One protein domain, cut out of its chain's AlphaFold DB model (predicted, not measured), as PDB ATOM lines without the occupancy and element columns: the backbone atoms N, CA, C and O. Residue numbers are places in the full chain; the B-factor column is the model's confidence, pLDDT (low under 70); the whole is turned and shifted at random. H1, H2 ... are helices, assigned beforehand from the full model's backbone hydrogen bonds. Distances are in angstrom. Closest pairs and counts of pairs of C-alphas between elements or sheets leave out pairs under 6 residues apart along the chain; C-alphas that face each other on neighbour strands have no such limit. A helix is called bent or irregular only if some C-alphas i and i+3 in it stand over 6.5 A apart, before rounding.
ATOM      1  N   LYS A  71      11.635  69.070 -29.840       86.44
ATOM      2  CA  LYS A  71      11.342  70.501 -29.961       86.44
ATOM      3  C   LYS A  71      10.587  71.041 -28.742       86.44
ATOM      4  O   LYS A  71      10.974  72.082 -28.207       86.44
ATOM      5  N   ARG A  72       9.527  70.363 -28.293       87.38
ATOM      6  CA  ARG A  72       8.723  70.747 -27.122       87.38
ATOM      7  C   ARG A  72       9.561  70.718 -25.850       87.38
ATOM      8  O   ARG A  72       9.474  71.662 -25.061       87.38
ATOM      9  N   THR A  73      10.413  69.702 -25.705       83.50
ATOM     10  CA  THR A  73      11.356  69.572 -24.583       83.50
ATOM     11  C   THR A  73      12.313  70.762 -24.529       83.50
ATOM     12  O   THR A  73      12.442  71.417 -23.493       83.50
ATOM     13  N   LYS A  74      12.916  71.128 -25.666       86.00
ATOM     14  CA  LYS A  74      13.790  72.307 -25.760       86.00
ATOM     15  C   LYS A  74      13.055  73.595 -25.411       86.00
ATOM     16  O   LYS A  74      13.576  74.414 -24.657       86.00
ATOM     17  N   MET A  75      11.835  73.771 -25.921       87.25
ATOM     18  CA  MET A  75      11.017  74.947 -25.610       87.25
ATOM     19  C   MET A  75      10.694  75.049 -24.115       87.25
ATOM     20  O   MET A  75      10.785  76.143 -23.553       87.25
ATOM     21  N   PHE A  76      10.375  73.926 -23.469       86.44
ATOM     22  CA  PHE A  76      10.101  73.880 -22.036       86.44
ATOM     23  C   PHE A  76      11.296  74.397 -21.227       86.44
ATOM     24  O   PHE A  76      11.167  75.361 -20.466       86.44
ATOM     25  N   PHE A  77      12.481  73.819 -21.439       84.31
ATOM     26  CA  PHE A  77      13.680  74.217 -20.700       84.31
ATOM     27  C   PHE A  77      14.172  75.623 -21.060       84.31
ATOM     28  O   PHE A  77      14.607  76.355 -20.176       84.31
ATOM     29  N   ALA A  78      14.091  76.037 -22.326       85.94
ATOM     30  CA  ALA A  78      14.573  77.353 -22.747       85.94
ATOM     31  C   ALA A  78      13.651  78.504 -22.306       85.94
ATOM     32  O   ALA A  78      14.137  79.587 -21.981       85.94
ATOM     33  N   TYR A  79      12.326  78.300 -22.291       85.44
ATOM     34  CA  TYR A  79      11.368  79.404 -22.162       85.44
ATOM     35  C   TYR A  79      10.395  79.297 -20.989       85.44
ATOM     36  O   TYR A  79       9.953  80.335 -20.491       85.44
ATOM     37  N   GLU A  80      10.011  78.097 -20.559       85.38
ATOM     38  CA  GLU A  80       9.000  77.916 -19.505       85.38
ATOM     39  C   GLU A  80       9.645  77.785 -18.131       85.38
ATOM     40  O   GLU A  80       9.284  78.515 -17.207       85.38
ATOM     41  N   VAL A  81      10.670  76.944 -18.028       83.31
ATOM     42  CA  VAL A  81      11.457  76.731 -16.811       83.31
ATOM     43  C   VAL A  81      11.961  78.061 -16.208       83.31
ATOM     44  O   VAL A  81      11.662  78.328 -15.040       83.31
ATOM     45  N   PRO A  82      12.571  78.995 -16.972       81.12
ATOM     46  CA  PRO A  82      12.973  80.302 -16.443       81.12
ATOM     47  C   PRO A  82      11.831  81.163 -15.885       81.12
ATOM     48  O   PRO A  82      12.048  81.959 -14.969       81.12
ATOM     49  N   LYS A  83      10.608  81.039 -16.423       81.25
ATOM     50  CA  LYS A  83       9.442  81.808 -15.947       81.25
ATOM     51  C   LYS A  83       8.971  81.302 -14.587       81.25
ATOM     52  O   LYS A  83       8.590  82.103 -13.734       81.25
ATOM     53  N   ILE A  84       9.035  79.989 -14.381       76.38
ATOM     54  CA  ILE A  84       8.578  79.318 -13.163       76.38
ATOM     55  C   ILE A  84       9.461  79.692 -11.959       76.38
ATOM     56  O   ILE A  84       8.957  79.817 -10.845       76.38
ATOM     57  N   PHE A  85      10.746  80.002 -12.167       69.56
ATOM     58  CA  PHE A  85      11.647  80.441 -11.088       69.56
ATOM     59  C   PHE A  85      11.409  81.853 -10.566       69.56
ATOM     60  O   PHE A  85      12.094  82.289  -9.650       69.56
ATOM     61  N   LYS A  86      10.418  82.582 -11.069       73.06
ATOM     62  CA  LYS A  86       9.950  83.781 -10.361       73.06
ATOM     63  C   LYS A  86       9.052  83.430  -9.169       73.06
ATOM     64  O   LYS A  86       8.725  84.308  -8.379       73.06
ATOM     65  N   ASN A  87       8.660  82.160  -9.030       82.62
ATOM     66  CA  ASN A  87       7.762  81.682  -7.990       82.62
ATOM     67  C   ASN A  87       8.521  80.932  -6.879       82.62
ATOM     68  O   ASN A  87       8.949  79.789  -7.054       82.62
ATOM     69  N   GLU A  88       8.636  81.556  -5.705       82.25
ATOM     70  CA  GLU A  88       9.312  80.975  -4.533       82.25
ATOM     71  C   GLU A  88       8.651  79.686  -4.017       82.25
ATOM     72  O   GLU A  88       9.342  78.779  -3.553       82.25
ATOM     73  N   ALA A  89       7.328  79.537  -4.155       83.81
ATOM     74  CA  ALA A  89       6.648  78.307  -3.748       83.81
ATOM     75  C   ALA A  89       7.100  77.113  -4.599       83.81
ATOM     76  O   ALA A  89       7.289  76.012  -4.080       83.81
ATOM     77  N   VAL A  90       7.321  77.335  -5.898       78.75
ATOM     78  CA  VAL A  90       7.832  76.294  -6.792       78.75
ATOM     79  C   VAL A  90       9.285  75.967  -6.456       78.75
ATOM     80  O   VAL A  90       9.615  74.790  -6.324       78.75
ATOM     81  N   LYS A  91      10.135  76.975  -6.207       76.38
ATOM     82  CA  LYS A  91      11.527  76.743  -5.774       76.38
ATOM     83  C   LYS A  91      11.607  75.886  -4.514       76.38
ATOM     84  O   LYS A  91      12.408  74.957  -4.462       76.38
ATOM     85  N   ASN A  92      10.770  76.168  -3.518       81.12
ATOM     86  CA  ASN A  92      10.758  75.413  -2.266       81.12
ATOM     87  C   ASN A  92      10.316  73.961  -2.468       81.12
ATOM     88  O   ASN A  92      10.906  73.066  -1.872       81.12
ATOM     89  N   ARG A  93       9.338  73.713  -3.350       79.62
ATOM     90  CA  ARG A  93       8.944  72.344  -3.717       79.62
ATOM     91  C   ARG A  93      10.081  71.595  -4.402       79.62
ATOM     92  O   ARG A  93      10.359  70.472  -4.012       79.62
ATOM     93  N   PHE A  94      10.768  72.222  -5.360       73.25
ATOM     94  CA  PHE A  94      11.909  71.601  -6.038       73.25
ATOM     95  C   PHE A  94      13.059  71.276  -5.083       73.25
ATOM     96  O   PHE A  94      13.593  70.177  -5.152       73.25
ATOM     97  N   ARG A  95      13.403  72.183  -4.158       74.00
ATOM     98  CA  ARG A  95      14.446  71.943  -3.140       74.00
ATOM     99  C   ARG A  95      14.134  70.767  -2.214       74.00
ATOM    100  O   ARG A  95      15.055  70.180  -1.662       74.00
ATOM    101  N   ALA A  96      12.856  70.448  -2.024       76.81
ATOM    102  CA  ALA A  96      12.421  69.313  -1.217       76.81
ATOM    103  C   ALA A  96      12.441  67.979  -1.986       76.81
ATOM    104  O   ALA A  96      12.218  66.933  -1.378       76.81
ATOM    105  N   LEU A  97      12.676  67.992  -3.306       69.56
ATOM    106  CA  LEU A  97      12.741  66.768  -4.097       69.56
ATOM    107  C   LEU A  97      14.086  66.055  -3.882       69.56
ATOM    108  O   LEU A  97      15.129  66.704  -3.966       69.56
ATOM    109  N   PRO A  98      14.092  64.718  -3.720       65.38
ATOM    110  CA  PRO A  98      15.324  63.921  -3.670       65.38
ATOM    111  C   PRO A  98      16.184  64.043  -4.935       65.38
ATOM    112  O   PRO A  98      17.382  63.799  -4.908       65.38
ATOM    113  N   THR A  99      15.561  64.429  -6.051       65.12
ATOM    114  CA  THR A  99      16.198  64.647  -7.354       65.12
ATOM    115  C   THR A  99      16.741  66.069  -7.524       65.12
ATOM    116  O   THR A  99      17.139  66.443  -8.625       65.12
ATOM    117  N   CYS A 100      16.698  66.911  -6.487       68.19
ATOM    118  CA  CYS A 100      17.339  68.221  -6.513       68.19
ATOM    119  C   CYS A 100      18.869  68.041  -6.514       68.19
ATOM    120  O   CYS A 100      19.373  67.232  -5.737       68.19
ATOM    121  N   PRO A 101      19.633  68.792  -7.333       70.69
ATOM    122  CA  PRO A 101      21.093  68.717  -7.337       70.69
ATOM    123  C   PRO A 101      21.664  68.949  -5.948       70.69
ATOM    124  O   PRO A 101      21.381  69.960  -5.301       70.69
ATOM    125  N   THR A 102      22.524  68.023  -5.533       72.88
ATOM    126  CA  THR A 102      23.448  68.240  -4.424       72.88
ATOM    127  C   THR A 102      24.358  69.413  -4.768       72.88
ATOM    128  O   THR A 102      24.950  69.447  -5.848       72.88
ATOM    129  N   LEU A 103      24.457  70.370  -3.853       78.25
ATOM    130  CA  LEU A 103      25.321  71.536  -3.990       78.25
ATOM    131  C   LEU A 103      26.679  71.250  -3.322       78.25
ATOM    132  O   LEU A 103      26.687  70.602  -2.273       78.25
ATOM    133  N   PRO A 104      27.803  71.744  -3.871       80.81
ATOM    134  CA  PRO A 104      27.920  72.527  -5.105       80.81
ATOM    135  C   PRO A 104      27.702  71.682  -6.373       80.81
ATOM    136  O   PRO A 104      28.202  70.569  -6.484       80.81
ATOM    137  N   TRP A 105      26.962  72.210  -7.354       81.19
ATOM    138  CA  TRP A 105      26.589  71.435  -8.551       81.19
ATOM    139  C   TRP A 105      27.707  71.329  -9.601       81.19
ATOM    140  O   TRP A 105      27.671  70.426 -10.431       81.19
ATOM    141  N   LYS A 106      28.710  72.222  -9.568       75.12
ATOM    142  CA  LYS A 106      29.836  72.231 -10.523       75.12
ATOM    143  C   LYS A 106      30.832  71.087 -10.295       75.12
ATOM    144  O   LYS A 106      31.389  70.566 -11.253       75.12
ATOM    145  N   THR A 107      31.048  70.686  -9.043       66.56
ATOM    146  CA  THR A 107      32.109  69.737  -8.653       66.56
ATOM    147  C   THR A 107      31.794  68.282  -8.993       66.56
ATOM    148  O   THR A 107      32.694  67.447  -8.993       66.56
ATOM    149  N   LYS A 108      30.530  67.964  -9.294       64.75
ATOM    150  CA  LYS A 108      30.117  66.620  -9.714       64.75
ATOM    151  C   LYS A 108      30.338  66.342 -11.200       64.75
ATOM    152  O   LYS A 108      30.466  65.182 -11.564       64.75
ATOM    153  N   TRP A 109      30.363  67.365 -12.054       65.56
ATOM    154  CA  TRP A 109      30.450  67.162 -13.510       65.56
ATOM    155  C   TRP A 109      31.881  67.018 -14.004       65.56
ATOM    156  O   TRP A 109      32.131  66.356 -15.006       65.56
ATOM    157  N   SER A 110      32.825  67.626 -13.293       59.25
ATOM    158  CA  SER A 110      34.246  67.385 -13.474       59.25
ATOM    159  C   SER A 110      34.968  67.679 -12.158       59.25
ATOM    160  O   SER A 110      34.643  68.679 -11.507       59.25
ATOM    161  N   PRO A 111      35.962  66.860 -11.761       58.97
ATOM    162  CA  PRO A 111      36.827  67.170 -10.624       58.97
ATOM    163  C   PRO A 111      37.586  68.495 -10.807       58.97
ATOM    164  O   PRO A 111      38.011  69.089  -9.820       58.97
ATOM    165  N   ASP A 112      37.699  68.985 -12.047       65.44
ATOM    166  CA  ASP A 112      38.084  70.359 -12.359       65.44
ATOM    167  C   ASP A 112      36.946  71.064 -13.125       65.44
ATOM    168  O   ASP A 112      36.836  70.917 -14.344       65.44
ATOM    169  N   PRO A 113      36.091  71.860 -12.462       57.03
ATOM    170  CA  PRO A 113      35.032  72.624 -13.123       57.03
ATOM    171  C   PRO A 113      35.526  73.550 -14.244       57.03
ATOM    172  O   PRO A 113      34.756  73.884 -15.142       57.03
ATOM    173  N   LEU A 114      36.803  73.955 -14.222       61.22
ATOM    174  CA  LEU A 114      37.423  74.766 -15.275       61.22
ATOM    175  C   LEU A 114      37.795  73.949 -16.522       61.22
ATOM    176  O   LEU A 114      38.294  74.526 -17.485       61.22
ATOM    177  N   SER A 115      37.529  72.639 -16.527       71.12
ATOM    178  CA  SER A 115      37.715  71.748 -17.675       71.12
ATOM    179  C   SER A 115      36.422  71.427 -18.434       71.12
ATOM    180  O   SER A 115      36.509  70.860 -19.520       71.12
ATOM    181  N   ASP A 116      35.234  71.791 -17.921       85.12
ATOM    182  CA  ASP A 116      33.971  71.556 -18.637       85.12
ATOM    183  C   ASP A 116      33.839  72.560 -19.804       85.12
ATOM    184  O   ASP A 116      33.622  73.756 -19.568       85.12
ATOM    185  N   PRO A 117      33.933  72.109 -21.073       87.19
ATOM    186  CA  PRO A 117      33.911  73.003 -22.228       87.19
ATOM    187  C   PRO A 117      32.582  73.757 -22.363       87.19
ATOM    188  O   PRO A 117      32.570  74.901 -22.814       87.19
ATOM    189  N   ILE A 118      31.465  73.163 -21.932       90.81
ATOM    190  CA  ILE A 118      30.148  73.808 -21.968       90.81
ATOM    191  C   ILE A 118      30.106  74.928 -20.933       90.81
ATOM    192  O   ILE A 118      29.678  76.041 -21.247       90.81
ATOM    193  N   LEU A 119      30.579  74.663 -19.711       89.81
ATOM    194  CA  LEU A 119      30.640  75.683 -18.664       89.81
ATOM    195  C   LEU A 119      31.547  76.848 -19.064       89.81
ATOM    196  O   LEU A 119      31.148  78.001 -18.910       89.81
ATOM    197  N   ILE A 120      32.716  76.560 -19.640       90.44
ATOM    198  CA  ILE A 120      33.651  77.579 -20.133       90.44
ATOM    199  C   ILE A 120      32.976  78.497 -21.159       90.44
ATOM    200  O   ILE A 120      33.029  79.720 -21.018       90.44
ATOM    201  N   GLU A 121      32.320  77.940 -22.180       93.00
ATOM    202  CA  GLU A 121      31.671  78.745 -23.223       93.00
ATOM    203  C   GLU A 121      30.489  79.562 -22.685       93.00
ATOM    204  O   GLU A 121      30.291  80.722 -23.062       93.00
ATOM    205  N   MET A 122      29.738  79.001 -21.740       92.75
ATOM    206  CA  MET A 122      28.640  79.702 -21.081       92.75
ATOM    207  C   MET A 122      29.133  80.849 -20.182       92.75
ATOM    208  O   MET A 122      28.549  81.935 -20.201       92.75
ATOM    209  N   GLU A 123      30.225  80.665 -19.437       92.81
ATOM    210  CA  GLU A 123      30.844  81.726 -18.628       92.81
ATOM    211  C   GLU A 123      31.463  82.825 -19.515       92.81
ATOM    212  O   GLU A 123      31.289  84.013 -19.234       92.81
ATOM    213  N   LYS A 124      32.088  82.468 -20.651       92.94
ATOM    214  CA  LYS A 124      32.545  83.441 -21.667       92.94
ATOM    215  C   LYS A 124      31.391  84.283 -22.201       92.94
ATOM    216  O   LYS A 124      31.513  85.508 -22.307       92.94
ATOM    217  N   TYR A 125      30.262  83.649 -22.525       93.19
ATOM    218  CA  TYR A 125      29.063  84.360 -22.962       93.19
ATOM    219  C   TYR A 125      28.583  85.345 -21.891       93.19
ATOM    220  O   TYR A 125      28.313  86.505 -22.208       93.19
ATOM    221  N   ARG A 126      28.512  84.918 -20.626       94.06
ATOM    222  CA  ARG A 126      28.077  85.767 -19.509       94.06
ATOM    223  C   ARG A 126      28.993  86.968 -19.314       94.06
ATOM    224  O   ARG A 126      28.498  88.095 -19.315       94.06
ATOM    225  N   ALA A 127      30.306  86.746 -19.276       94.62
ATOM    226  CA  ALA A 127      31.299  87.810 -19.158       94.62
ATOM    227  C   ALA A 127      31.176  88.844 -20.293       94.62
ATOM    228  O   ALA A 127      31.147  90.047 -20.036       94.62
ATOM    229  N   LYS A 128      31.006  88.388 -21.543       94.31
ATOM    230  CA  LYS A 128      30.811  89.266 -22.712       94.31
ATOM    231  C   LYS A 128      29.568  90.159 -22.598       94.31
ATOM    232  O   LYS A 128      29.552  91.245 -23.170       94.31
ATOM    233  N   HIS A 129      28.543  89.715 -21.874       93.38
ATOM    234  CA  HIS A 129      27.286  90.446 -21.689       93.38
ATOM    235  C   HIS A 129      27.172  91.110 -20.306       93.38
ATOM    236  O   HIS A 129      26.080  91.518 -19.918       93.38
ATOM    237  N   GLY A 130      28.275  91.217 -19.553       93.38
ATOM    238  CA  GLY A 130      28.283  91.846 -18.228       93.38
ATOM    239  C   GLY A 130      27.482  91.082 -17.169       93.38
ATOM    240  O   GLY A 130      27.076  91.658 -16.163       93.38
ATOM    241  N   LEU A 131      27.228  89.792 -17.392       92.31
ATOM    242  CA  LEU A 131      26.580  88.913 -16.427       92.31
ATOM    243  C   LEU A 131      27.652  88.311 -15.509       92.31
ATOM    244  O   LEU A 131      28.692  87.852 -15.982       92.31
ATOM    245  N   GLY A 132      27.397  88.291 -14.197       91.62
ATOM    246  CA  GLY A 132      28.293  87.648 -13.225       91.62
ATOM    247  C   GLY A 132      28.404  86.138 -13.449       91.62
ATOM    248  O   GLY A 132      27.573  85.559 -14.144       91.62
ATOM    249  N   GLN A 133      29.393  85.478 -12.852       91.94
ATOM    250  CA  GLN A 133      29.568  84.027 -13.000       91.94
ATOM    251  C   GLN A 133      28.391  83.226 -12.427       91.94
ATOM    252  O   GLN A 133      27.623  83.737 -11.607       91.94
ATOM    253  N   TYR A 134      28.235  81.970 -12.851       90.56
ATOM    254  CA  TYR A 134      27.271  81.072 -12.214       90.56
ATOM    255  C   TYR A 134      27.708  80.723 -10.788       90.56
ATOM    256  O   TYR A 134      28.840  80.277 -10.575       90.56
ATOM    257  N   ASN A 135      26.797  80.838  -9.821       89.81
ATOM    258  CA  ASN A 135      27.022  80.386  -8.453       89.81
ATOM    259  C   ASN A 135      26.758  78.874  -8.331       89.81
ATOM    260  O   ASN A 135      25.623  78.407  -8.439       89.81
ATOM    261  N   GLU A 136      27.811  78.109  -8.052       86.81
ATOM    262  CA  GLU A 136      27.757  76.650  -7.873       86.81
ATOM    263  C   GLU A 136      26.941  76.190  -6.659       86.81
ATOM    264  O   GLU A 136      26.484  75.053  -6.610       86.81
ATOM    265  N   ASN A 137      26.717  77.082  -5.696       86.38
ATOM    266  CA  ASN A 137      25.883  76.841  -4.521       86.38
ATOM    267  C   ASN A 137      24.447  77.352  -4.727       86.38
ATOM    268  O   ASN A 137      23.672  77.455  -3.779       86.38
ATOM    269  N   SER A 138      24.077  77.706  -5.962       85.50
ATOM    270  CA  SER A 138      22.741  78.184  -6.308       85.50
ATOM    271  C   SER A 138      22.050  77.223  -7.265       85.50
ATOM    272  O   SER A 138      22.426  77.083  -8.429       85.50
ATOM    273  N   PHE A 139      20.968  76.613  -6.781       80.62
ATOM    274  CA  PHE A 139      20.056  75.814  -7.602       80.62
ATOM    275  C   PHE A 139      19.451  76.621  -8.760       80.62
ATOM    276  O   PHE A 139      19.259  76.103  -9.857       80.62
ATOM    277  N   GLU A 140      19.178  77.909  -8.541       84.12
ATOM    278  CA  GLU A 140      18.655  78.776  -9.598       84.12
ATOM    279  C   GLU A 140      19.676  78.947 -10.726       84.12
ATOM    280  O   GLU A 140      19.313  78.912 -11.901       84.12
ATOM    281  N   ASP A 141      20.958  79.075 -10.380       88.19
ATOM    282  CA  ASP A 141      22.023  79.174 -11.374       88.19
ATOM    283  C   ASP A 141      22.304  77.842 -12.069       88.19
ATOM    284  O   ASP A 141      22.585  77.861 -13.266       88.19
ATOM    285  N   PHE A 142      22.129  76.701 -11.392       86.38
ATOM    286  CA  PHE A 142      22.136  75.388 -12.046       86.38
ATOM    287  C   PHE A 142      21.075  75.308 -13.152       86.38
ATOM    288  O   PHE A 142      21.368  74.986 -14.300       86.38
ATOM    289  N   LEU A 143      19.828  75.656 -12.846       84.62
ATOM    290  CA  LEU A 143      18.745  75.569 -13.828       84.62
ATOM    291  C   LEU A 143      18.878  76.623 -14.923       84.62
ATOM    292  O   LEU A 143      18.533  76.368 -16.077       84.62
ATOM    293  N   ARG A 144      19.404  77.805 -14.585       89.31
ATOM    294  CA  ARG A 144      19.764  78.839 -15.560       89.31
ATOM    295  C   ARG A 144      20.878  78.364 -16.485       89.31
ATOM    296  O   ARG A 144      20.875  78.734 -17.656       89.31
ATOM    297  N   PHE A 145      21.813  77.564 -15.985       90.62
ATOM    298  CA  PHE A 145      22.819  76.908 -16.806       90.62
ATOM    299  C   PHE A 145      22.166  75.911 -17.773       90.62
ATOM    300  O   PHE A 145      22.328  76.079 -18.978       90.62
ATOM    301  N   ILE A 146      21.317  74.991 -17.291       88.94
ATOM    302  CA  ILE A 146      20.571  74.038 -18.145       88.94
ATOM    303  C   ILE A 146      19.724  74.760 -19.206       88.94
ATOM    304  O   ILE A 146      19.799  74.448 -20.393       88.94
ATOM    305  N   SER A 147      18.959  75.777 -18.804       90.81
ATOM    306  CA  SER A 147      18.146  76.593 -19.725       90.81
ATOM    307  C   SER A 147      19.023  77.311 -20.758       90.81
ATOM    308  O   SER A 147      18.660  77.444 -21.929       90.81
ATOM    309  N   GLY A 148      20.201  77.765 -20.326       91.88
ATOM    310  CA  GLY A 148      21.207  78.392 -21.170       91.88
ATOM    311  C   GLY A 148      21.789  77.438 -22.212       91.88
ATOM    312  O   GLY A 148      21.937  77.847 -23.360       91.88
ATOM    313  N   MET A 149      22.032  76.169 -21.867       92.12
ATOM    314  CA  MET A 149      22.506  75.157 -22.822       92.12
ATOM    315  C   MET A 149      21.541  74.996 -24.001       92.12
ATOM    316  O   MET A 149      21.976  74.976 -25.150       92.12
ATOM    317  N   TYR A 150      20.233  74.957 -23.732       91.81
ATOM    318  CA  TYR A 150      19.209  74.902 -24.780       91.81
ATOM    319  C   TYR A 150      19.097  76.211 -25.564       91.81
ATOM    320  O   TYR A 150      19.049  76.208 -26.792       91.81
ATOM    321  N   THR A 151      19.099  77.348 -24.869       90.75
ATOM    322  CA  THR A 151      18.963  78.670 -25.507       90.75
ATOM    323  C   THR A 151      20.148  78.989 -26.424       90.75
ATOM    324  O   THR A 151      19.983  79.612 -27.473       90.75
ATOM    325  N   HIS A 152      21.347  78.548 -26.048       91.50
ATOM    326  CA  HIS A 152      22.593  78.810 -26.763       91.50
ATOM    327  C   HIS A 152      23.123  77.587 -27.519       91.50
ATOM    328  O   HIS A 152      24.272  77.606 -27.957       91.50
ATOM    329  N   GLU A 153      22.298  76.562 -27.745       91.69
ATOM    330  CA  GLU A 153      22.692  75.301 -28.387       91.69
ATOM    331  C   GLU A 153      23.455  75.527 -29.704       91.69
ATOM    332  O   GLU A 153      24.534  74.976 -29.910       91.69
ATOM    333  N   ASN A 154      22.949  76.407 -30.573       90.06
ATOM    334  CA  ASN A 154      23.589  76.718 -31.856       90.06
ATOM    335  C   ASN A 154      24.961  77.392 -31.716       90.06
ATOM    336  O   ASN A 154      25.797  77.268 -32.608       90.06
ATOM    337  N   LEU A 155      25.182  78.159 -30.646       90.69
ATOM    338  CA  LEU A 155      26.480  78.775 -30.371       90.69
ATOM    339  C   LEU A 155      27.442  77.737 -29.801       90.69
ATOM    340  O   LEU A 155      28.574  77.650 -30.265       90.69
ATOM    341  N   LEU A 156      26.969  76.916 -28.865       92.50
ATOM    342  CA  LEU A 156      27.761  75.859 -28.247       92.50
ATOM    343  C   LEU A 156      28.222  74.827 -29.285       92.50
ATOM    344  O   LEU A 156      29.405  74.519 -29.336       92.50
ATOM    345  N   ARG A 157      27.346  74.392 -30.201       92.50
ATOM    346  CA  ARG A 157      27.693  73.463 -31.298       92.50
ATOM    347  C   ARG A 157      28.742  74.007 -32.278       92.50
ATOM    348  O   ARG A 157      29.357  73.229 -32.997       92.50
ATOM    349  N   LYS A 158      28.944  75.329 -32.343       92.06
ATOM    350  CA  LYS A 158      30.021  75.932 -33.154       92.06
ATOM    351  C   LYS A 158      31.383  75.864 -32.469       92.06
ATOM    352  O   LYS A 158      32.389  75.976 -33.156       92.06
ATOM    353  N   GLN A 159      31.400  75.759 -31.142       92.06
ATOM    354  CA  GLN A 159      32.622  75.738 -30.334       92.06
ATOM    355  C   GLN A 159      32.987  74.322 -29.879       92.06
ATOM    356  O   GLN A 159      34.156  74.027 -29.667       92.06
ATOM    357  N   ILE A 160      31.985  73.453 -29.736       90.75
ATOM    358  CA  ILE A 160      32.114  72.099 -29.206       90.75
ATOM    359  C   ILE A 160      31.621  71.132 -30.279       90.75
ATOM    360  O   ILE A 160      30.422  71.046 -30.565       90.75
ATOM    361  N   GLU A 161      32.567  70.432 -30.897       89.00
ATOM    362  CA  GLU A 161      32.283  69.455 -31.941       89.00
ATOM    363  C   GLU A 161      31.438  68.298 -31.386       89.00
ATOM    364  O   GLU A 161      31.645  67.847 -30.262       89.00
ATOM    365  N   ASN A 162      30.473  67.817 -32.175       88.06
ATOM    366  CA  ASN A 162      29.584  66.700 -31.823       88.06
ATOM    367  C   ASN A 162      28.733  66.899 -30.552       88.06
ATOM    368  O   ASN A 162      28.201  65.931 -30.010       88.06
ATOM    369  N   LEU A 163      28.547  68.142 -30.092       89.81
ATOM    370  CA  LEU A 163      27.711  68.433 -28.930       89.81
ATOM    371  C   LEU A 163      26.240  68.046 -29.162       89.81
ATOM    372  O   LEU A 163      25.563  68.594 -30.037       89.81
ATOM    373  N   VAL A 164      25.716  67.190 -28.282       89.19
ATOM    374  CA  VAL A 164      24.288  66.860 -28.184       89.19
ATOM    375  C   VAL A 164      23.760  67.359 -26.839       89.19
ATOM    376  O   VAL A 164      23.880  66.677 -25.824       89.19
ATOM    377  N   VAL A 165      23.162  68.558 -26.826       87.44
ATOM    378  CA  VAL A 165      22.707  69.231 -25.590       87.44
ATOM    379  C   VAL A 165      21.777  68.348 -24.757       87.44
ATOM    380  O   VAL A 165      21.978  68.230 -23.552       87.44
ATOM    381  N   ASP A 166      20.818  67.664 -25.381       83.38
ATOM    382  CA  ASP A 166      19.901  66.757 -24.683       83.38
ATOM    383  C   ASP A 166      20.628  65.637 -23.923       83.38
ATOM    384  O   ASP A 166      20.216  65.257 -22.827       83.38
ATOM    385  N   ALA A 167      21.705  65.087 -24.495       82.38
ATOM    386  CA  ALA A 167      22.495  64.043 -23.850       82.38
ATOM    387  C   ALA A 167      23.250  64.609 -22.641       82.38
ATOM    388  O   ALA A 167      23.177  64.051 -21.549       82.38
ATOM    389  N   GLU A 168      23.882  65.766 -22.817       85.75
ATOM    390  CA  GLU A 168      24.635  66.466 -21.775       85.75
ATOM    391  C   GLU A 168      23.754  66.907 -20.597       85.75
ATOM    392  O   GLU A 168      24.160  66.807 -19.436       85.75
ATOM    393  N   VAL A 169      22.533  67.373 -20.878       83.25
ATOM    394  CA  VAL A 169      21.542  67.730 -19.852       83.25
ATOM    395  C   VAL A 169      21.059  66.485 -19.113       83.25
ATOM    396  O   VAL A 169      20.956  66.520 -17.889       83.25
ATOM    397  N   ARG A 170      20.795  65.376 -19.820       76.62
ATOM    398  CA  ARG A 170      20.398  64.110 -19.184       76.62
ATOM    399  C   ARG A 170      21.461  63.599 -18.222       76.62
ATOM    400  O   ARG A 170      21.106  63.268 -17.097       76.62
ATOM    401  N   VAL A 171      22.736  63.588 -18.618       76.12
ATOM    402  CA  VAL A 171      23.849  63.198 -17.731       76.12
ATOM    403  C   VAL A 171      23.861  64.078 -16.478       76.12
ATOM    404  O   VAL A 171      23.741  63.576 -15.364       76.12
ATOM    405  N   ARG A 172      23.836  65.406 -16.651       77.69
ATOM    406  CA  ARG A 172      23.891  66.365 -15.532       77.69
ATOM    407  C   ARG A 172      22.678  66.325 -14.604       77.69
ATOM    408  O   ARG A 172      22.812  66.679 -13.438       77.69
ATOM    409  N   LEU A 173      21.506  65.927 -15.099       72.06
ATOM    410  CA  LEU A 173      20.311  65.691 -14.278       72.06
ATOM    411  C   LEU A 173      20.313  64.308 -13.611       72.06
ATOM    412  O   LEU A 173      19.701  64.151 -12.557       72.06
ATOM    413  N   SER A 174      20.986  63.318 -14.203       63.22
ATOM    414  CA  SER A 174      21.058  61.946 -13.681       63.22
ATOM    415  C   SER A 174      22.081  61.821 -12.551       63.22
ATOM    416  O   SER A 174      21.761  61.241 -11.521       63.22
ATOM    417  N   ASP A 175      23.245  62.469 -12.666       57.19
ATOM    418  CA  ASP A 175      24.308  62.481 -11.635       57.19
ATOM    419  C   ASP A 175      23.926  63.264 -10.355       57.19
ATOM    420  O   ASP A 175      24.639  63.321  -9.343       57.19
ATOM    421  N   VAL A 176      22.762  63.903 -10.411       52.22
ATOM    422  CA  VAL A 176      22.151  64.716  -9.365       52.22
ATOM    423  C   VAL A 176      21.263  63.883  -8.436       52.22
ATOM    424  O   VAL A 176      21.182  64.199  -7.250       52.22
TER     425      VAL A 176
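This is residues 71 to 176 of the 181 residues of an uncharacterized protein of Aegilops tauschii subsp. strangulata (UniProt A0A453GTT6). One helix, H4, runs through the middle, with H1 packed along one side of it, H3 crossing it on the opposite side and H6 on a third side. H5 sits just past the last residue of H4, while H2 lies off towards the other end and is joined to H3 by a long loop, residues 96 to 116, that swings round the outside. The printed part has 106 residues with six named helices, H1 to H6 in order along the chain, and no named strand; the class is all helix. The whole is compact, with a radius of gyration of the C-alphas of 13.5 A, and rounded, with spans of 37 by 32 by 29 A.

H1, residues 71 to 84, touches H4, residues 139 to 151; the closest C-alphas, those of Ala 78 and Ser 147, are 4.7 A apart. They run opposite ways at a steep tilt of 36 degrees, only just past shallow. H2, residues 88 to 95, touches no helix; it is close to but not clearly touching H1, the closest C-alphas being those of Ile 84 and Val 90, 7.1 A apart. H3, residues 117 to 128, touches H4 with residues 118 to 122 alone, about perpendicular at 86 degrees, the closest C-alphas being those of Met 122 and Gly 148, 7.5 A apart. H3 only just touches H5, residues 153 to 159, with 3 pairs of C-alphas within 8 A; the closest, those of Glu 121 and Leu 156, are 7.0 A apart. H4 is the hub, touching three helices. It only just touches H6, residues 165 to 174, with 3 pairs of C-alphas within 8 A; the closest, those of Met 149 and Val 165, are 6.5 A apart. H4 and H6 run opposite ways at a shallow tilt of 21 degrees. H3 and H6 are apart. In H2, H3, H4 and H6 every O i to N i+4 pair is within hydrogen-bond range; in H1 7 of 10 are, and in H5 1 of 3, beside 3 of 4 O i to N i+3 pairs.

H1 begins at C-alpha 71, (11.342, 70.501, -29.961), and is 19.2 A long; it is only just irregular, with C-alphas 78 and 81 6.7 A apart. H2 is 10.5 A long and H3 16.6 A. H4 begins at C-alpha 139, (20.056, 75.814, -7.602), and is 18.2 A long. H5 is 10.1 A long. H6, 14.1 A long, ends at C-alpha 174, (21.058, 61.946, -13.681).

The two C-alphas farthest apart, those of Ala 89 and Glu 161, are 39.1 A apart. The printed part has no cut. The link from H2 to H3 is long, with 21 residues. The mean pLDDT of the printed part is 82.3; residue 85 and residues 97 to 100, 107 to 114 and 174 to 176 are under 70.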